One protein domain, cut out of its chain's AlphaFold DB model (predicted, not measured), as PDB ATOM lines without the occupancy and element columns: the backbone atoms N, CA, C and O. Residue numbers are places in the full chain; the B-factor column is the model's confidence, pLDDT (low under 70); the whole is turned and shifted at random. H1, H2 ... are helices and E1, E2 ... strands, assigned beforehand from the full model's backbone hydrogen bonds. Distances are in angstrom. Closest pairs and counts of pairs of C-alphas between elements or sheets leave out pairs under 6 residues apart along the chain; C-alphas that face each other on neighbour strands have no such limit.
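Overview. This is residues 11 to 20 and 71 to 207 of the 207 residues of an uncharacterized protein of Euryarchaeota archaeon (UniProt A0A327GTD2). A small, twisted wall of three strands has crossed helices over one face: H4 and H7 cover it, H2 and H6 sit beside the strands, and H3 joins this helix group farther out. Short H1 and H5 lie far out at the periphery. The printed part has 147 residues, with named elements in the order E1 H1 H2 H3 H4 H5 E2 H6 H7 E3. The antiparallel sheet runs E1 E3 E2, and the class is mixed, helices and strands. The whole is compact and rounded, with a radius of gyration of the C-alphas of 14.6 A and spans of 41 by 34 by 28 A.

Arrangement. In the sheet, inner strand E3, residues 200 to 206, has as neighbours the edge strands E1, residues 11 to 16, and E2, residues 146 to 151. Between E1 and E3, N 14 and O 202 are within hydrogen-bond range at 2.9 A; between E3 and E2, N 151 and O 201 are at 2.8 A. The sheet is only just strongly twisted, its C-alphas lying up to 4.3 A off the best plane. H4, residues 116 to 126, and H7, residues 179 to 197, on one face of the sheet make two layers, one of strands and one of helices. H4 runs along E2 and lies over it, at 4 degrees on the local plane and a height over the sheet of 8.1 A; the closest C-alphas, of Leu 124 and Gly 149, are 4.2 A apart. H7 lies over E3, slantwise at 55 degrees on the local plane. H6, residues 153 to 165, forms a helical hairpin with H7, opposite ways at a steep tilt of 40 degrees; their closest C-alphas, of Val 156 and Leu 191, are 5.9 A apart. H3, residues 102 to 109, is not on the sheet and forms a helical hairpin with H4, at a steep tilt of 44 degrees; their closest C-alphas, of Ile 107 and Glu 118, are 5.4 A apart. H2, residues 88 to 93, touches H7 residues 183 to 190, with the closest C-alphas, of Ser 88 and His 186, 4.9 A apart. H1, residues 72 to 76, only grazes the sheet. H5, residues 130 to 133, is close to but not clearly touching H4. Every O i to N i+4 pair is within hydrogen-bond range in H1, H2, H3, H4 and H7, against 8 of 9 in H6; H5 is too short for such a pair.

Along the chain. E1 begins at C-alpha 11, (282.985, 296.175, 268.196). H7 is 27.4 A long, E3 20.0 A, H6 18.6 A, E2 16.1 A, E1 15.8 A and H4 15.0 A. E3 ends at C-alpha 206, (284.016, 298.246, 273.988).

Size, cuts and confidence. The two C-alphas farthest apart, of Asp 73 and Ala 172, are 42.4 A apart. Residues 21 to 70 are not printed, and C-alphas 20 and 71 are 12.5 A apart across the cut. The links H1 to H2, H5 to E2 and H6 to H7 are long. Residue 207 is under 70 in pLDDT; the mean of the printed part is 94.5.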
ATOM      1  N   TYR A  11     283.584 295.102 268.973       94.75
ATOM      2  CA  TYR A  11     282.985 296.175 268.196       94.75
ATOM      3  C   TYR A  11     281.488 295.946 268.012       94.75
ATOM      4  O   TYR A  11     281.023 294.821 267.828       94.75
ATOM      5  N   THR A  12     280.714 297.023 268.038       94.31
ATOM      6  CA  THR A  12     279.277 296.978 267.750       94.31
ATOM      7  C   THR A  12     278.912 297.939 266.646       94.31
ATOM      8  O   THR A  12     279.542 298.979 266.481       94.31
ATOM      9  N   PHE A  13     277.852 297.584 265.929       96.19
ATOM     10  CA  PHE A  13     277.261 298.401 264.885       96.19
ATOM     11  C   PHE A  13     275.822 298.700 265.266       96.19
ATOM     12  O   PHE A  13     275.051 297.769 265.532       96.19
ATOM     13  N   ASP A  14     275.488 299.980 265.289       96.00
ATOM     14  CA  ASP A  14     274.200 300.481 265.734       96.00
ATOM     15  C   ASP A  14     273.562 301.353 264.643       96.00
ATOM     16  O   ASP A  14     274.252 301.978 263.834       96.00
ATOM     17  N   ALA A  15     272.232 301.348 264.587       97.25
ATOM     18  CA  ALA A  15     271.479 302.158 263.639       97.25
ATOM     19  C   ALA A  15     271.385 303.599 264.135       97.25
ATOM     20  O   ALA A  15     271.064 303.832 265.301       97.25
ATOM     21  N   ILE A  16     271.604 304.547 263.229       97.69
ATOM     22  CA  ILE A  16     271.457 305.979 263.505       97.69
ATOM     23  C   ILE A  16     270.445 306.619 262.553       97.69
ATOM     24  O   ILE A  16     270.365 306.247 261.378       97.69
ATOM     25  N   VAL A  17     269.675 307.577 263.063       96.31
ATOM     26  CA  VAL A  17     268.677 308.350 262.305       96.31
ATOM     27  C   VAL A  17     269.170 309.744 261.940       96.31
ATOM     28  O   VAL A  17     268.883 310.200 260.835       96.31
ATOM     29  N   ASN A  18     269.942 310.379 262.823       96.62
ATOM     30  CA  ASN A  18     270.529 311.694 262.584       96.62
ATOM     31  C   ASN A  18     271.995 311.540 262.165       96.62
ATOM     32  O   ASN A  18     272.679 310.626 262.634       96.62
ATOM     33  N   ASP A  19     272.469 312.411 261.272       96.25
ATOM     34  CA  ASP A  19     273.890 312.481 260.926       96.25
ATOM     35  C   ASP A  19     274.650 313.165 262.072       96.25
ATOM     36  O   ASP A  19     274.325 314.309 262.393       96.25
ATOM     37  N   PRO A  20     275.657 312.520 262.689       96.88
ATOM     38  CA  PRO A  20     276.489 313.126 263.717       96.88
ATOM     39  C   PRO A  20     276.963 314.549 263.412       96.88
ATOM     40  O   PRO A  20     276.914 315.382 264.313       96.88
ATOM     41  N   ASP A  71     268.855 305.332 266.577       95.19
ATOM     42  CA  ASP A  71     267.497 304.826 266.364       95.19
ATOM     43  C   ASP A  71     267.046 304.006 267.585       95.19
ATOM     44  O   ASP A  71     267.312 302.805 267.690       95.19
ATOM     45  N   TRP A  72     266.388 304.657 268.545       93.00
ATOM     46  CA  TRP A  72     265.976 304.018 269.801       93.00
ATOM     47  C   TRP A  72     264.889 302.957 269.641       93.00
ATOM     48  O   TRP A  72     264.858 302.003 270.427       93.00
ATOM     49  N   ASP A  73     264.037 303.084 268.625       91.31
ATOM     50  CA  ASP A  73     263.006 302.092 268.328       91.31
ATOM     51  C   ASP A  73     263.650 300.788 267.854       91.31
ATOM     52  O   ASP A  73     263.326 299.711 268.361       91.31
ATOM     53  N   LEU A  74     264.613 300.870 266.930       91.12
ATOM     54  CA  LEU A  74     265.376 299.699 266.488       91.12
ATOM     55  C   LEU A  74     266.308 299.166 267.571       91.12
ATOM     56  O   LEU A  74     266.461 297.952 267.693       91.12
ATOM     57  N   PHE A  75     266.928 300.048 268.355       88.50
ATOM     58  CA  PHE A  75     267.864 299.643 269.403       88.50
ATOM     59  C   PHE A  75     267.184 298.806 270.494       88.50
ATOM     60  O   PHE A  75     267.772 297.851 271.002       88.50
ATOM     61  N   ARG A  76     265.935 299.140 270.846       87.50
ATOM     62  CA  ARG A  76     265.168 298.444 271.894       87.50
ATOM     63  C   ARG A  76     264.394 297.230 271.369       87.50
ATOM     64  O   ARG A  76     264.078 296.330 272.149       87.50
ATOM     65  N   ASP A  77     264.092 297.176 270.073       88.56
ATOM     66  CA  ASP A  77     263.295 296.107 269.466       88.56
ATOM     67  C   ASP A  77     264.161 294.928 268.984       88.56
ATOM     68  O   ASP A  77     264.573 294.831 267.824       88.56
ATOM     69  N   SER A  78     264.369 293.954 269.872       83.75
ATOM     70  CA  SER A  78     265.112 292.722 269.566       83.75
ATOM     71  C   SER A  78     264.471 291.844 268.480       83.75
ATOM     72  O   SER A  78     265.139 290.952 267.951       83.75
ATOM     73  N   SER A  79     263.210 292.094 268.096       86.50
ATOM     74  CA  SER A  79     262.560 291.405 266.971       86.50
ATOM     75  C   SER A  79     262.997 291.943 265.601       86.50
ATOM     76  O   SER A  79     262.745 291.303 264.574       86.50
ATOM     77  N   LYS A  80     263.693 293.088 265.567       88.12
ATOM     78  CA  LYS A  80     264.169 293.761 264.348       88.12
ATOM     79  C   LYS A  80     265.697 293.911 264.307       88.12
ATOM     80  O   LYS A  80     266.190 295.006 264.039       88.12
ATOM     81  N   PRO A  81     266.479 292.829 264.468       90.00
ATOM     82  CA  PRO A  81     267.932 292.932 264.433       90.00
ATOM     83  C   PRO A  81     268.424 293.432 263.067       90.00
ATOM     84  O   PRO A  81     267.898 293.038 262.017       90.00
ATOM     85  N   LEU A  82     269.469 294.264 263.073       90.88
ATOM     86  CA  LEU A  82     270.065 294.813 261.848       90.88
ATOM     87  C   LEU A  82     270.589 293.728 260.907       90.88
ATOM     88  O   LEU A  82     270.466 293.848 259.695       90.88
ATOM     89  N   ASP A  83     271.115 292.630 261.440       91.56
ATOM     90  CA  ASP A  83     271.606 291.516 260.627       91.56
ATOM     91  C   ASP A  83     270.519 290.501 260.232       91.56
ATOM     92  O   ASP A  83     270.830 289.452 259.656       91.56
ATOM     93  N   GLY A  84     269.251 290.770 260.566       88.06
ATOM     94  CA  GLY A  84     268.136 289.857 260.329       88.06
ATOM     95  C   GLY A  84     268.234 288.536 261.098       88.06
ATOM     96  O   GLY A  84     267.687 287.537 260.634       88.06
ATOM     97  N   GLY A  85     268.958 288.499 262.224       87.19
ATOM     98  CA  GLY A  85     269.107 287.313 263.073       87.19
ATOM     99  C   GLY A  85     270.188 286.341 262.597       87.19
ATOM    100  O   GLY A  85     270.225 285.193 263.030       87.19
ATOM    101  N   LYS A  86     271.073 286.772 261.688       89.50
ATOM    102  CA  LYS A  86     272.135 285.927 261.106       89.50
ATOM    103  C   LYS A  86     273.406 285.830 261.962       89.50
ATOM    104  O   LYS A  86     274.347 285.136 261.564       89.50
ATOM    105  N   GLY A  87     273.478 286.559 263.076       90.38
ATOM    106  CA  GLY A  87     274.670 286.649 263.924       90.38
ATOM    107  C   GLY A  87     275.846 287.360 263.245       90.38
ATOM    108  O   GLY A  87     276.997 287.111 263.592       90.38
ATOM    109  N   SER A  88     275.579 288.209 262.247       93.81
ATOM    110  CA  SER A  88     276.626 288.987 261.566       93.81
ATOM    111  C   SER A  88     277.205 290.058 262.482       93.81
ATOM    112  O   SER A  88     278.392 290.350 262.375       93.81
ATOM    113  N   ARG A  89     276.396 290.592 263.408       90.94
ATOM    114  CA  ARG A  89     276.858 291.589 264.379       90.94
ATOM    115  C   ARG A  89     277.968 291.033 265.273       90.94
ATOM    116  O   ARG A  89     279.021 291.641 265.376       90.94
ATOM    117  N   GLU A  90     277.763 289.844 265.838       90.88
ATOM    118  CA  GLU A  90     278.758 289.189 266.700       90.88
ATOM    119  C   GLU A  90     280.027 288.797 265.942       90.88
ATOM    120  O   GLU A  90     281.130 288.938 266.464       90.88
ATOM    121  N   LYS A  91     279.884 288.340 264.694       92.94
ATOM    122  CA  LYS A  91     281.026 287.927 263.872       92.94
ATOM    123  C   LYS A  91     281.906 289.101 263.463       92.94
ATOM    124  O   LYS A  91     283.120 288.984 263.551       92.94
ATOM    125  N   LEU A  92     281.314 290.234 263.079       95.06
ATOM    126  CA  LEU A  92     282.077 291.459 262.818       95.06
ATOM    127  C   LEU A  92     282.618 292.090 264.104       95.06
ATOM    128  O   LEU A  92     283.675 292.708 264.079       95.06
ATOM    129  N   GLY A  93     281.898 291.931 265.216       92.81
ATOM    130  CA  GLY A  93     282.289 292.487 266.505       92.81
ATOM    131  C   GLY A  93     283.486 291.799 267.153       92.81
ATOM    132  O   GLY A  93     284.148 292.415 267.981       92.81
ATOM    133  N   ARG A  94     283.772 290.541 266.797       91.06
ATOM    134  CA  ARG A  94     284.949 289.785 267.257       91.06
ATOM    135  C   ARG A  94     285.650 289.137 266.076       91.06
ATOM    136  O   ARG A  94     285.616 287.915 265.914       91.06
ATOM    137  N   TRP A  95     286.277 289.959 265.247       94.06
ATOM    138  CA  TRP A  95     287.045 289.448 264.119       94.06
ATOM    139  C   TRP A  95     288.273 288.656 264.610       94.06
ATOM    140  O   TRP A  95     288.827 288.996 265.659       94.06
ATOM    141  N   PRO A  96     288.736 287.606 263.906       91.00
ATOM    142  CA  PRO A  96     289.871 286.787 264.342       91.00
ATOM    143  C   PRO A  96     291.244 287.476 264.174       91.00
ATOM    144  O   PRO A  96     292.244 286.817 263.901       91.00
ATOM    145  N   THR A  97     291.324 288.794 264.354       90.81
ATOM    146  CA  THR A  97     292.562 289.586 264.370       90.81
ATOM    147  C   THR A  97     292.971 289.938 265.797       90.81
ATOM    148  O   THR A  97     292.202 289.798 266.748       90.81
ATOM    149  N   LYS A  98     294.213 290.405 265.972       87.44
ATOM    150  CA  LYS A  98     294.737 290.803 267.289       87.44
ATOM    151  C   LYS A  98     293.912 291.928 267.932       87.44
ATOM    152  O   LYS A  98     293.758 291.933 269.148       87.44
ATOM    153  N   ASP A  99     293.428 292.862 267.123       88.50
ATOM    154  CA  ASP A  99     292.598 293.995 267.539       88.50
ATOM    155  C   ASP A  99     291.095 293.672 267.543       88.50
ATOM    156  O   ASP A  99     290.330 294.410 268.141       88.50
ATOM    157  N   GLY A 100     290.655 292.574 266.921       91.62
ATOM    158  CA  GLY A 100     289.238 292.220 266.804       91.62
ATOM    159  C   GLY A 100     288.448 293.037 265.775       91.62
ATOM    160  O   GLY A 100     287.238 292.837 265.654       91.62
ATOM    161  N   ASN A 101     289.098 293.937 265.028       94.50
ATOM    162  CA  ASN A 101     288.434 294.919 264.175       94.50
ATOM    163  C   ASN A 101     288.240 294.405 262.735       94.50
ATOM    164  O   ASN A 101     289.149 294.442 261.904       94.50
ATOM    165  N   ALA A 102     287.015 293.980 262.415       96.31
ATOM    166  CA  ALA A 102     286.674 293.504 261.074       96.31
ATOM    167  C   ALA A 102     286.787 294.589 259.993       96.31
ATOM    168  O   ALA A 102     287.115 294.284 258.850       96.31
ATOM    169  N   ILE A 103     286.507 295.852 260.322       97.62
ATOM    170  CA  ILE A 103     286.519 296.931 259.329       97.62
ATOM    171  C   ILE A 103     287.955 297.313 258.973       97.62
ATOM    172  O   ILE A 103     288.264 297.444 257.792       97.62
ATOM    173  N   ALA A 104     288.847 297.392 259.966       96.12
ATOM    174  CA  ALA A 104     290.277 297.586 259.733       96.12
ATOM    175  C   ALA A 104     290.856 296.467 258.853       96.12
ATOM    176  O   ALA A 104     291.565 296.748 257.889       96.12
ATOM    177  N   TYR A 105     290.469 295.214 259.118       97.06
ATOM    178  CA  TYR A 105     290.827 294.075 258.272       97.06
ATOM    179  C   TYR A 105     290.357 294.255 256.819       97.06
ATOM    180  O   TYR A 105     291.128 294.055 255.881       97.06
ATOM    181  N   LEU A 106     289.098 294.651 256.611       97.94
ATOM    182  CA  LEU A 106     288.556 294.852 255.266       97.94
ATOM    183  C   LEU A 106     289.278 295.975 254.512       97.94
ATOM    184  O   LEU A 106     289.580 295.792 253.335       97.94
ATOM    185  N   ILE A 107     289.603 297.087 255.176       97.06
ATOM    186  CA  ILE A 107     290.404 298.177 254.590       97.06
ATOM    187  C   ILE A 107     291.799 297.671 254.200       97.06
ATOM    188  O   ILE A 107     292.298 297.964 253.114       97.06
ATOM    189  N   GLU A 108     292.440 296.895 255.077       96.69
ATOM    190  CA  GLU A 108     293.808 296.428 254.859       96.69
ATOM    191  C   GLU A 108     293.911 295.485 253.655       96.69
ATOM    192  O   GLU A 108     294.845 295.627 252.862       96.69
ATOM    193  N   TYR A 109     292.956 294.567 253.476       97.50
ATOM    194  CA  TYR A 109     293.062 293.465 252.508       97.50
ATOM    195  C   TYR A 109     292.153 293.579 251.276       97.50
ATOM    196  O   TYR A 109     292.208 292.705 250.407       97.50
ATOM    197  N   THR A 110     291.370 294.652 251.151       97.12
ATOM    198  CA  THR A 110     290.579 294.942 249.942       97.12
ATOM    199  C   THR A 110     291.293 295.957 249.054       97.12
ATOM    200  O   THR A 110     291.991 296.842 249.548       97.12
ATOM    201  N   ASP A 111     291.129 295.809 247.742       95.44
ATOM    202  CA  ASP A 111     291.489 296.816 246.743       95.44
ATOM    203  C   ASP A 111     290.306 297.050 245.791       95.44
ATOM    204  O   ASP A 111     289.831 296.107 245.140       95.44
ATOM    205  N   SER A 112     289.800 298.282 245.735       94.81
ATOM    206  CA  SER A 112     288.721 298.701 244.841       94.81
ATOM    207  C   SER A 112     289.172 299.797 243.848       94.81
ATOM    208  O   SER A 112     289.919 300.707 244.210       94.81
ATOM    209  N   PRO A 113     288.724 299.756 242.573       91.25
ATOM    210  CA  PRO A 113     289.191 300.665 241.522       91.25
ATOM    211  C   PRO A 113     288.962 302.154 241.791       91.25
ATOM    212  O   PRO A 113     289.733 302.980 241.311       91.25
ATOM    213  N   ASP A 114     287.871 302.492 242.478       91.75
ATOM    214  CA  ASP A 114     287.450 303.865 242.768       91.75
ATOM    215  C   ASP A 114     287.660 304.254 244.237       91.75
ATOM    216  O   ASP A 114     287.324 305.373 244.602       91.75
ATOM    217  N   GLN A 115     288.237 303.362 245.057       95.06
ATOM    218  CA  GLN A 115     288.519 303.556 246.488       95.06
ATOM    219  C   GLN A 115     287.289 303.874 247.359       95.06
ATOM    220  O   GLN A 115     287.420 304.101 248.558       95.06
ATOM    221  N   ILE A 116     286.075 303.820 246.798       96.19
ATOM    222  CA  ILE A 116     284.833 304.169 247.504       96.19
ATOM    223  C   ILE A 116     284.600 303.232 248.694       96.19
ATOM    224  O   ILE A 116     284.120 303.657 249.744       96.19
ATOM    225  N   ILE A 117     284.929 301.943 248.546       97.62
ATOM    226  CA  ILE A 117     284.793 300.977 249.641       97.62
ATOM    227  C   ILE A 117     285.731 301.374 250.783       97.62
ATOM    228  O   ILE A 117     285.284 301.520 251.918       97.62
ATOM    229  N   GLU A 118     287.008 301.583 250.486       97.25
ATOM    230  CA  GLU A 118     288.041 301.949 251.447       97.25
ATOM    231  C   GLU A 118     287.706 303.265 252.158       97.25
ATOM    232  O   GLU A 118     287.792 303.321 253.383       97.25
ATOM    233  N   GLU A 119     287.249 304.285 251.428       97.19
ATOM    234  CA  GLU A 119     286.847 305.584 251.982       97.19
ATOM    235  C   GLU A 119     285.671 305.463 252.961       97.19
ATOM    236  O   GLU A 119     285.726 305.998 254.070       97.19
ATOM    237  N   LEU A 120     284.620 304.716 252.602       98.38
ATOM    238  CA  LEU A 120     283.449 304.542 253.469       98.38
ATOM    239  C   LEU A 120     283.751 303.666 254.690       98.38
ATOM    240  O   LEU A 120     283.243 303.932 255.782       98.38
ATOM    241  N   LEU A 121     284.597 302.643 254.542       98.31
ATOM    242  CA  LEU A 121     285.069 301.845 255.675       98.31
ATOM    243  C   LEU A 121     285.997 302.662 256.591       98.31
ATOM    244  O   LEU A 121     285.911 302.548 257.817       98.31
ATOM    245  N   ALA A 122     286.850 303.517 256.023       97.44
ATOM    246  CA  ALA A 122     287.693 304.431 256.787       97.44
ATOM    247  C   ALA A 122     286.837 305.441 257.558       97.44
ATOM    248  O   ALA A 122     287.027 305.601 258.761       97.44
ATOM    249  N   LYS A 123     285.813 306.032 256.930       97.69
ATOM    250  CA  LYS A 123     284.846 306.894 257.627       97.69
ATOM    251  C   LYS A 123     284.141 306.156 258.768       97.69
ATOM    252  O   LYS A 123     283.997 306.701 259.858       97.69
ATOM    253  N   LEU A 124     283.764 304.892 258.563       97.69
ATOM    254  CA  LEU A 124     283.128 304.073 259.599       97.69
ATOM    255  C   LEU A 124     284.049 303.788 260.801       97.69
ATOM    256  O   LEU A 124     283.547 303.526 261.891       97.69
ATOM    257  N   THR A 125     285.371 303.858 260.636       95.69
ATOM    258  CA  THR A 125     286.350 303.608 261.714       95.69
ATOM    259  C   THR A 125     286.963 304.869 262.312       95.69
ATOM    260  O   THR A 125     287.366 304.834 263.472       95.69
ATOM    261  N   LEU A 126     287.036 305.958 261.547       95.81
ATOM    262  CA  LEU A 126     287.741 307.190 261.914       95.81
ATOM    263  C   LEU A 126     286.831 308.422 261.959       95.81
ATOM    264  O   LEU A 126     287.310 309.508 262.253       95.81
ATOM    265  N   GLY A 127     285.537 308.296 261.666       96.12
ATOM    266  CA  GLY A 127     284.639 309.444 261.517       96.12
ATOM    267  C   GLY A 127     284.582 310.379 262.729       96.12
ATOM    268  O   GLY A 127     284.438 311.581 262.539       96.12
ATOM    269  N   PHE A 128     284.728 309.865 263.958       96.38
ATOM    270  CA  PHE A 128     284.709 310.685 265.183       96.38
ATOM    271  C   PHE A 128     286.078 311.241 265.590       96.38
ATOM    272  O   PHE A 128     286.185 311.961 266.581       96.38
ATOM    273  N   VAL A 129     287.129 310.933 264.830       93.81
ATOM    274  CA  VAL A 129     288.439 311.561 264.998       93.81
ATOM    275  C   VAL A 129     288.312 313.050 264.612       93.81
ATOM    276  O   VAL A 129     287.637 313.351 263.620       93.81
ATOM    277  N   PRO A 130     288.921 313.999 265.357       91.56
ATOM    278  CA  PRO A 130     288.678 315.435 265.172       91.56
ATOM    279  C   PRO A 130     288.938 315.943 263.752       91.56
ATOM    280  O   PRO A 130     288.249 316.839 263.274       91.56
ATOM    281  N   GLU A 131     289.899 315.344 263.052       90.38
ATOM    282  CA  GLU A 131     290.232 315.649 261.663       90.38
ATOM    283  C   GLU A 131     289.080 315.365 260.680       90.38
ATOM    284  O   GLU A 131     289.023 315.996 259.625       90.38
ATOM    285  N   PHE A 132     288.170 314.442 261.014       90.06
ATOM    286  CA  PHE A 132     287.008 314.088 260.191       90.06
ATOM    287  C   PHE A 132     285.714 314.740 260.684       90.06
ATOM    288  O   PHE A 132     284.932 315.220 259.866       90.06
ATOM    289  N   LEU A 133     285.491 314.778 262.002       92.56
ATOM    290  CA  LEU A 133     284.286 315.381 262.579       92.56
ATOM    291  C   LEU A 133     284.339 316.917 262.584       92.56
ATOM    292  O   LEU A 133     283.300 317.567 262.541       92.56
ATOM    293  N   GLY A 134     285.541 317.496 262.658       90.38
ATOM    294  CA  GLY A 134     285.764 318.932 262.841       90.38
ATOM    295  C   GLY A 134     285.751 319.385 264.304       90.38
ATOM    296  O   GLY A 134     286.090 320.530 264.581       90.38
ATOM    297  N   GLU A 135     285.418 318.491 265.237       91.94
ATOM    298  CA  GLU A 135     285.341 318.778 266.668       91.94
ATOM    299  C   GLU A 135     285.976 317.670 267.510       91.94
ATOM    300  O   GLU A 135     285.977 316.494 267.144       91.94
ATOM    301  N   SER A 136     286.519 318.052 268.666       93.25
ATOM    302  CA  SER A 136     287.222 317.132 269.569       93.25
ATOM    303  C   SER A 136     286.368 316.674 270.752       93.25
ATOM    304  O   SER A 136     285.442 317.364 271.170       93.25
ATOM    305  N   GLY A 137     286.701 315.511 271.324       93.06
ATOM    306  CA  GLY A 137     286.060 314.988 272.537       93.06
ATOM    307  C   GLY A 137     284.750 314.232 272.302       93.06
ATOM    308  O   GLY A 137     284.125 313.798 273.266       93.06
ATOM    309  N   PHE A 138     284.345 314.047 271.046       95.81
ATOM    310  CA  PHE A 138     283.176 313.253 270.668       95.81
ATOM    311  C   PHE A 138     283.487 311.762 270.479       95.81
ATOM    312  O   PHE A 138     282.574 310.973 270.283       95.81
ATOM    313  N   ASP A 139     284.744 311.336 270.563       94.69
ATOM    314  CA  ASP A 139     285.152 309.937 270.410       94.69
ATOM    315  C   ASP A 139     284.967 309.109 271.692       94.69
ATOM    316  O   ASP A 139     284.825 307.888 271.623       94.69
ATOM    317  N   LYS A 140     284.941 309.746 272.873       95.12
ATOM    318  CA  LYS A 140     284.875 309.060 274.176       95.12
ATOM    319  C   LYS A 140     283.873 309.703 275.117       95.12
ATOM    320  O   LYS A 140     283.945 310.903 275.369       95.12
ATOM    321  N   GLY A 141     283.002 308.881 275.693       92.56
ATOM    322  CA  GLY A 141     281.985 309.321 276.643       92.56
ATOM    323  C   GLY A 141     281.879 308.460 277.895       92.56
ATOM    324  O   GLY A 141     282.746 307.633 278.202       92.56
ATOM    325  N   ALA A 142     280.799 308.665 278.644       91.25
ATOM    326  CA  ALA A 142     280.520 307.939 279.872       91.25
ATOM    327  C   ALA A 142     280.367 306.420 279.655       91.25
ATOM    328  O   ALA A 142     280.083 305.933 278.562       91.25
ATOM    329  N   PHE A 143     280.542 305.660 280.742       86.31
ATOM    330  CA  PHE A 143     280.329 304.205 280.797       86.31
ATOM    331  C   PHE A 143     281.142 303.381 279.780       86.31
ATOM    332  O   PHE A 143     280.713 302.304 279.374       86.31
ATOM    333  N   GLY A 144     282.323 303.870 279.391       88.44
ATOM    334  CA  GLY A 144     283.186 303.185 278.425       88.44
ATOM    335  C   GLY A 144     282.703 303.310 276.979       88.44
ATOM    336  O   GLY A 144     283.090 302.499 276.141       88.44
ATOM    337  N   LEU A 145     281.851 304.298 276.680       92.62
ATOM    338  CA  LEU A 145     281.449 304.615 275.316       92.62
ATOM    339  C   LEU A 145     282.660 305.092 274.513       92.62
ATOM    340  O   LEU A 145     283.200 306.162 274.785       92.62
ATOM    341  N   GLU A 146     283.027 304.337 273.483       95.56
ATOM    342  CA  GLU A 146     284.017 304.755 272.493       95.56
ATOM    343  C   GLU A 146     283.403 304.697 271.090       95.56
ATOM    344  O   GLU A 146     283.026 303.627 270.597       95.56
ATOM    345  N   MET A 147     283.257 305.863 270.465       95.81
ATOM    346  CA  MET A 147     282.711 306.020 269.120       95.81
ATOM    347  C   MET A 147     283.846 306.042 268.098       95.81
ATOM    348  O   MET A 147     284.813 306.782 268.251       95.81
ATOM    349  N   MET A 148     283.729 305.219 267.054       96.56
ATOM    350  CA  MET A 148     284.772 305.066 266.032       96.56
ATOM    351  C   MET A 148     284.468 305.955 264.825       96.56
ATOM    352  O   MET A 148     285.157 306.931 264.538       96.56
ATOM    353  N   GLY A 149     283.357 305.665 264.155       97.69
ATOM    354  CA  GLY A 149     282.881 306.428 263.017       97.69
ATOM    355  C   GLY A 149     281.467 306.031 262.629       97.69
ATOM    356  O   GLY A 149     280.822 305.205 263.285       97.69
ATOM    357  N   TRP A 150     280.973 306.631 261.555       98.38
ATOM    358  CA  TRP A 150     279.644 306.352 261.030       98.38
ATOM    359  C   TRP A 150     279.609 306.487 259.514       98.38
ATOM    360  O   TRP A 150     280.476 307.102 258.895       98.38
ATOM    361  N   ILE A 151     278.552 305.944 258.928       98.56
ATOM    362  CA  ILE A 151     278.131 306.218 257.561       98.56
ATOM    363  C   ILE A 151     276.649 306.585 257.564       98.56
ATOM    364  O   ILE A 151     275.834 306.004 258.287       98.56
ATOM    365  N   THR A 152     276.289 307.571 256.755       98.38
ATOM    366  CA  THR A 152     274.918 308.064 256.616       98.38
ATOM    367  C   THR A 152     274.036 307.041 255.908       98.38
ATOM    368  O   THR A 152     274.500 306.098 255.266       98.38
ATOM    369  N   ARG A 153     272.720 307.261 255.932       97.75
ATOM    370  CA  ARG A 153     271.763 306.451 255.165       97.75
ATOM    371  C   ARG A 153     272.096 306.386 253.665       97.75
ATOM    372  O   ARG A 153     271.822 305.372 253.019       97.75
ATOM    373  N   ALA A 154     272.606 307.474 253.086       98.31
ATOM    374  CA  ALA A 154     272.984 307.509 251.674       98.31
ATOM    375  C   ALA A 154     274.235 306.655 251.427       98.31
ATOM    376  O   ALA A 154     274.237 305.812 250.529       98.31
ATOM    377  N   GLU A 155     275.236 306.801 252.291       98.56
ATOM    378  CA  GLU A 155     276.499 306.063 252.230       98.56
ATOM    379  C   GLU A 155     276.320 304.565 252.516       98.56
ATOM    380  O   GLU A 155     276.967 303.741 251.878       98.56
ATOM    381  N   VAL A 156     275.374 304.171 253.380       98.62
ATOM    382  CA  VAL A 156     274.982 302.760 253.569       98.62
ATOM    383  C   VAL A 156     274.569 302.127 252.239       98.62
ATOM    384  O   VAL A 156     274.998 301.017 251.915       98.62
ATOM    385  N   LYS A 157     273.746 302.826 251.446       98.25
ATOM    386  CA  LYS A 157     273.304 302.334 250.131       98.25
ATOM    387  C   LYS A 157     274.453 302.276 249.137       98.25
ATOM    388  O   LYS A 157     274.506 301.357 248.321       98.25
ATOM    389  N   GLU A 158     275.341 303.260 249.183       98.31
ATOM    390  CA  GLU A 158     276.510 303.332 248.316       98.31
ATOM    391  C   GLU A 158     277.505 302.210 248.598       98.31
ATOM    392  O   GLU A 158     277.805 301.433 247.691       98.31
ATOM    393  N   LEU A 159     277.920 302.043 249.855       98.44
ATOM    394  CA  LEU A 159     278.818 300.969 250.269       98.44
ATOM    395  C   LEU A 159     278.238 299.606 249.895       98.44
ATOM    396  O   LEU A 159     278.905 298.769 249.288       98.44
ATOM    397  N   ARG A 160     276.947 299.402 250.179       97.88
ATOM    398  CA  ARG A 160     276.251 298.168 249.819       97.88
ATOM    399  C   ARG A 160     276.243 297.928 248.309       97.88
ATOM    400  O   ARG A 160     276.396 296.789 247.865       97.88
ATOM    401  N   ARG A 161     276.046 298.975 247.508       97.75
ATOM    402  CA  ARG A 161     276.073 298.889 246.044       97.75
ATOM    403  C   ARG A 161     277.462 298.504 245.541       97.75
ATOM    404  O   ARG A 161     277.541 297.614 244.697       97.75
ATOM    405  N   GLU A 162     278.529 299.125 246.040       97.31
ATOM    406  CA  GLU A 162     279.893 298.808 245.592       97.31
ATOM    407  C   GLU A 162     280.335 297.401 246.016       97.31
ATOM    408  O   GLU A 162     280.880 296.668 245.185       97.31
ATOM    409  N   ILE A 163     279.987 296.957 247.231       96.94
ATOM    410  CA  ILE A 163     280.221 295.570 247.672       96.94
ATOM    411  C   ILE A 163     279.533 294.583 246.715       96.94
ATOM    412  O   ILE A 163     280.172 293.650 246.224       96.94
ATOM    413  N   ASN A 164     278.252 294.806 246.399       96.75
ATOM    414  CA  ASN A 164     277.454 293.891 245.573       96.75
ATOM    415  C   ASN A 164     277.784 293.949 244.073       96.75
ATOM    416  O   ASN A 164     277.508 292.992 243.350       96.75
ATOM    417  N   ARG A 165     278.382 295.043 243.586       94.94
ATOM    418  CA  ARG A 165     278.925 295.116 242.219       94.94
ATOM    419  C   ARG A 165     280.116 294.180 242.023       94.94
ATOM    420  O   ARG A 165     280.394 293.822 240.883       94.94
ATOM    421  N   GLY A 166     280.821 293.817 243.100       91.81
ATOM    422  CA  GLY A 166     281.939 292.874 243.051       91.81
ATOM    423  C   GLY A 166     283.134 293.371 242.236       91.81
ATOM    424  O   GLY A 166     283.904 292.563 241.732       91.81
ATOM    425  N   ARG A 167     283.281 294.694 242.067       94.50
ATOM    426  CA  ARG A 167     284.416 295.303 241.350       94.50
ATOM    427  C   ARG A 167     285.659 295.464 242.228       94.50
ATOM    428  O   ARG A 167     286.570 296.170 241.832       94.50
ATOM    429  N   TRP A 168     285.690 294.847 243.400       96.12
ATOM    430  CA  TRP A 168     286.821 294.848 244.320       96.12
ATOM    431  C   TRP A 168     287.578 293.521 244.228       96.12
ATOM    432  O   TRP A 168     287.044 292.508 243.772       96.12
ATOM    433  N   SER A 169     288.831 293.529 244.664       96.50
ATOM    434  CA  SER A 169     289.694 292.355 244.714       96.50
ATOM    435  C   SER A 169     290.313 292.189 246.097       96.50
ATOM    436  O   SER A 169     290.335 293.117 246.904       96.50
ATOM    437  N   VAL A 170     290.774 290.974 246.377       97.38
ATOM    438  CA  VAL A 170     291.452 290.630 247.626       97.38
ATOM    439  C   VAL A 170     292.953 290.691 247.389       97.38
ATOM    440  O   VAL A 170     293.453 290.126 246.411       97.38
ATOM    441  N   LYS A 171     293.683 291.362 248.281       96.31
ATOM    442  CA  LYS A 171     295.143 291.442 248.191       96.31
ATOM    443  C   LYS A 171     295.768 290.062 248.408       96.31
ATOM    444  O   LYS A 171     295.342 289.289 249.258       96.31
ATOM    445  N   ALA A 172     296.831 289.765 247.659       93.81
ATOM    446  CA  ALA A 172     297.469 288.443 247.655       93.81
ATOM    447  C   ALA A 172     298.084 288.021 249.005       93.81
ATOM    448  O   ALA A 172     298.397 286.850 249.199       93.81
ATOM    449  N   ASN A 173     298.297 288.970 249.916       94.44
ATOM    450  CA  ASN A 173     298.850 288.759 251.250       94.44
ATOM    451  C   ASN A 173     297.773 288.657 252.345       94.44
ATOM    452  O   ASN A 173     298.105 288.826 253.518       94.44
ATOM    453  N   GLU A 174     296.509 288.417 251.983       95.75
ATOM    454  CA  GLU A 174     295.445 288.165 252.952       95.75
ATOM    455  C   GLU A 174     295.818 286.997 253.893       95.75
ATOM    456  O   GLU A 174     296.210 285.926 253.422       95.75
ATOM    457  N   PRO A 175     295.703 287.163 255.224       93.06
ATOM    458  CA  PRO A 175     296.112 286.137 256.178       93.06
ATOM    459  C   PRO A 175     295.074 285.020 256.355       93.06
ATOM    460  O   PRO A 175     295.446 283.915 256.755       93.06
ATOM    461  N   PHE A 176     293.790 285.285 256.092       91.88
ATOM    462  CA  PHE A 176     292.710 284.307 256.217       91.88
ATOM    463  C   PHE A 176     292.109 284.017 254.853       91.88
ATOM    464  O   PHE A 176     291.553 284.911 254.234       91.88
ATOM    465  N   ASP A 177     292.158 282.764 254.411       91.81
ATOM    466  CA  ASP A 177     291.528 282.362 253.153       91.81
ATOM    467  C   ASP A 177     290.015 282.652 253.184       91.81
ATOM    468  O   ASP A 177     289.272 282.083 253.989       91.81
ATOM    469  N   GLY A 178     289.573 283.587 252.338       94.19
ATOM    470  CA  GLY A 178     288.177 284.017 252.242       94.19
ATOM    471  C   GLY A 178     287.719 284.993 253.332       94.19
ATOM    472  O   GLY A 178     286.518 285.265 253.423       94.19
ATOM    473  N   GLY A 179     288.627 285.549 254.140       96.62
ATOM    474  CA  GLY A 179     288.287 286.477 255.222       96.62
ATOM    475  C   GLY A 179     287.561 287.732 254.729       96.62
ATOM    476  O   GLY A 179     286.530 288.107 255.286       96.62
ATOM    477  N   VAL A 180     288.033 288.349 253.645       97.44
ATOM    478  CA  VAL A 180     287.430 289.547 253.044       97.44
ATOM    479  C   VAL A 180     286.032 289.230 252.523       97.44
ATOM    480  O   VAL A 180     285.088 289.978 252.777       97.44
ATOM    481  N   GLN A 181     285.864 288.088 251.847       96.81
ATOM    482  CA  GLN A 181     284.552 287.655 251.357       96.81
ATOM    483  C   GLN A 181     283.567 287.449 252.512       96.81
ATOM    484  O   GLN A 181     282.414 287.883 252.428       96.81
ATOM    485  N   ASP A 182     284.011 286.818 253.600       96.94
ATOM    486  CA  ASP A 182     283.164 286.581 254.765       96.94
ATOM    487  C   ASP A 182     282.822 287.879 255.509       96.94
ATOM    488  O   ASP A 182     281.668 288.092 255.900       96.94
ATOM    489  N   GLY A 183     283.796 288.784 255.629       97.50
ATOM    490  CA  GLY A 183     283.617 290.104 256.222       97.50
ATOM    491  C   GLY A 183     282.599 290.929 255.439       97.50
ATOM    492  O   GLY A 183     281.626 291.412 256.023       97.50
ATOM    493  N   PHE A 184     282.722 290.999 254.110       98.19
ATOM    494  CA  PHE A 184     281.734 291.684 253.272       98.19
ATOM    495  C   PHE A 184     280.363 291.024 253.295       98.19
ATOM    496  O   PHE A 184     279.353 291.726 253.343       98.19
ATOM    497  N   ARG A 185     280.289 289.691 253.334       97.38
ATOM    498  CA  ARG A 185     279.015 288.973 253.484       97.38
ATOM    499  C   ARG A 185     278.305 289.358 254.780       97.38
ATOM    500  O   ARG A 185     277.076 289.469 254.806       97.38
ATOM    501  N   HIS A 186     279.048 289.519 255.871       97.88
ATOM    502  CA  HIS A 186     278.489 289.940 257.149       97.88
ATOM    503  C   HIS A 186     278.136 291.420 257.188       97.88
ATOM    504  O   HIS A 186     277.066 291.766 257.697       97.88
ATOM    505  N   LEU A 187     278.976 292.267 256.599       98.12
ATOM    506  CA  LEU A 187     278.725 293.696 256.508       98.12
ATOM    507  C   LEU A 187     277.499 293.987 255.632       98.12
ATOM    508  O   LEU A 187     276.622 294.726 256.068       98.12
ATOM    509  N   ASP A 188     277.344 293.329 254.477       97.94
ATOM    510  CA  ASP A 188     276.148 293.461 253.625       97.94
ATOM    511  C   ASP A 188     274.862 293.089 254.376       97.94
ATOM    512  O   ASP A 188     273.842 293.749 254.191       97.94
ATOM    513  N   ASN A 189     274.890 292.098 255.280       97.44
ATOM    514  CA  ASN A 189     273.708 291.785 256.091       97.44
ATOM    515  C   ASN A 189     273.302 292.957 256.993       97.44
ATOM    516  O   ASN A 189     272.107 293.243 257.077       97.44
ATOM    517  N   LEU A 190     274.266 293.628 257.636       97.38
ATOM    518  CA  LEU A 190     274.000 294.817 258.453       97.38
ATOM    519  C   LEU A 190     273.540 295.995 257.591       97.38
ATOM    520  O   LEU A 190     272.523 296.613 257.901       97.38
ATOM    521  N   LEU A 191     274.236 296.264 256.482       98.19
ATOM    522  CA  LEU A 191     273.899 297.352 255.559       98.19
ATOM    523  C   LEU A 191     272.506 297.166 254.955       98.19
ATOM    524  O   LEU A 191     271.742 298.119 254.846       98.19
ATOM    525  N   ARG A 192     272.130 295.929 254.615       97.31
ATOM    526  CA  ARG A 192     270.781 295.592 254.150       97.31
ATOM    527  C   ARG A 192     269.725 295.898 255.213       97.31
ATOM    528  O   ARG A 192     268.636 296.356 254.864       97.31
ATOM    529  N   GLY A 193     270.010 295.619 256.484       96.31
ATOM    530  CA  GLY A 193     269.131 295.975 257.597       96.31
ATOM    531  C   GLY A 193     268.996 297.481 257.764       96.31
ATOM    532  O   GLY A 193     267.877 297.992 257.749       96.31
ATOM    533  N   ALA A 194     270.120 298.193 257.838       97.06
ATOM    534  CA  ALA A 194     270.147 299.650 257.933       97.06
ATOM    535  C   ALA A 194     269.391 300.299 256.759       97.06
ATOM    536  O   ALA A 194     268.515 301.137 256.967       97.06
ATOM    537  N   GLU A 195     269.604 299.826 255.527       97.12
ATOM    538  CA  GLU A 195     268.876 300.303 254.349       97.12
ATOM    539  C   GLU A 195     267.363 300.042 254.451       97.12
ATOM    540  O   GLU A 195     266.567 300.949 254.180       97.12
ATOM    541  N   LYS A 196     266.954 298.833 254.875       96.31
ATOM    542  CA  LYS A 196     265.541 298.471 255.093       96.31
ATOM    543  C   LYS A 196     264.874 299.428 256.078       96.31
ATOM    544  O   LYS A 196     263.741 299.846 255.836       96.31
ATOM    545  N   TYR A 197     265.566 299.769 257.161       95.44
ATOM    546  CA  TYR A 197     265.052 300.672 258.187       95.44
ATOM    547  C   TYR A 197     265.336 302.148 257.917       95.44
ATOM    548  O   TYR A 197     264.906 302.993 258.688       95.44
ATOM    549  N   ARG A 198     265.959 302.474 256.776       96.25
ATOM    550  CA  ARG A 198     266.285 303.849 256.375       96.25
ATOM    551  C   ARG A 198     267.237 304.551 257.355       96.25
ATOM    552  O   ARG A 198     267.197 305.771 257.439       96.25
ATOM    553  N   ALA A 199     268.107 303.788 258.005       97.25
ATOM    554  CA  ALA A 199     269.093 304.267 258.962       97.25
ATOM    555  C   ALA A 199     270.497 304.369 258.337       97.25
ATOM    556  O   ALA A 199     270.793 303.725 257.322       97.25
ATOM    557  N   GLY A 200     271.352 305.181 258.957       98.19
ATOM    558  CA  GLY A 200     272.803 305.065 258.845       98.19
ATOM    559  C   GLY A 200     273.347 303.945 259.738       98.19
ATOM    560  O   GLY A 200     272.586 303.211 260.378       98.19
ATOM    561  N   LEU A 201     274.670 303.820 259.787       98.19
ATOM    562  CA  LEU A 201     275.363 302.837 260.617       98.19
ATOM    563  C   LEU A 201     276.490 303.515 261.393       98.19
ATOM    564  O   LEU A 201     277.318 304.193 260.793       98.19
ATOM    565  N   LEU A 202     276.538 303.297 262.702       98.00
ATOM    566  CA  LEU A 202     277.574 303.805 263.595       98.00
ATOM    567  C   LEU A 202     278.346 302.632 264.198       98.00
ATOM    568  O   LEU A 202     277.743 301.645 264.621       98.00
ATOM    569  N   MET A 203     279.672 302.737 264.239       97.62
ATOM    570  CA  MET A 203     280.559 301.738 264.832       97.62
ATOM    571  C   MET A 203     281.095 302.221 266.182       97.62
ATOM    572  O   MET A 203     281.555 303.356 266.315       97.62
ATOM    573  N   ARG A 204     281.065 301.338 267.182       95.12
ATOM    574  CA  ARG A 204     281.600 301.587 268.528       95.12
ATOM    575  C   ARG A 204     282.530 300.479 268.962       95.12
ATOM    576  O   ARG A 204     282.391 299.341 268.509       95.12
ATOM    577  N   ARG A 205     283.419 300.816 269.887       93.88
ATOM    578  CA  ARG A 205     284.314 299.880 270.556       93.88
ATOM    579  C   ARG A 205     283.947 299.756 272.031       93.88
ATOM    580  O   ARG A 205     283.470 300.706 272.648       93.88
ATOM    581  N   HIS A 206     284.162 298.565 272.573       86.62
ATOM    582  CA  HIS A 206     284.016 298.246 273.988       86.62
ATOM    583  C   HIS A 206     285.376 297.776 274.503       86.62
ATOM    584  O   HIS A 206     285.908 296.780 273.995       86.62
ATOM    585  N   SER A 207     285.917 298.515 275.474       67.19
ATOM    586  CA  SER A 207     287.178 298.219 276.168       67.19
ATOM    587  C   SER A 207     286.932 297.560 277.523       67.19
ATOM    588  O   SER A 207     285.954 297.954 278.199       67.19
TER     589      SER A 207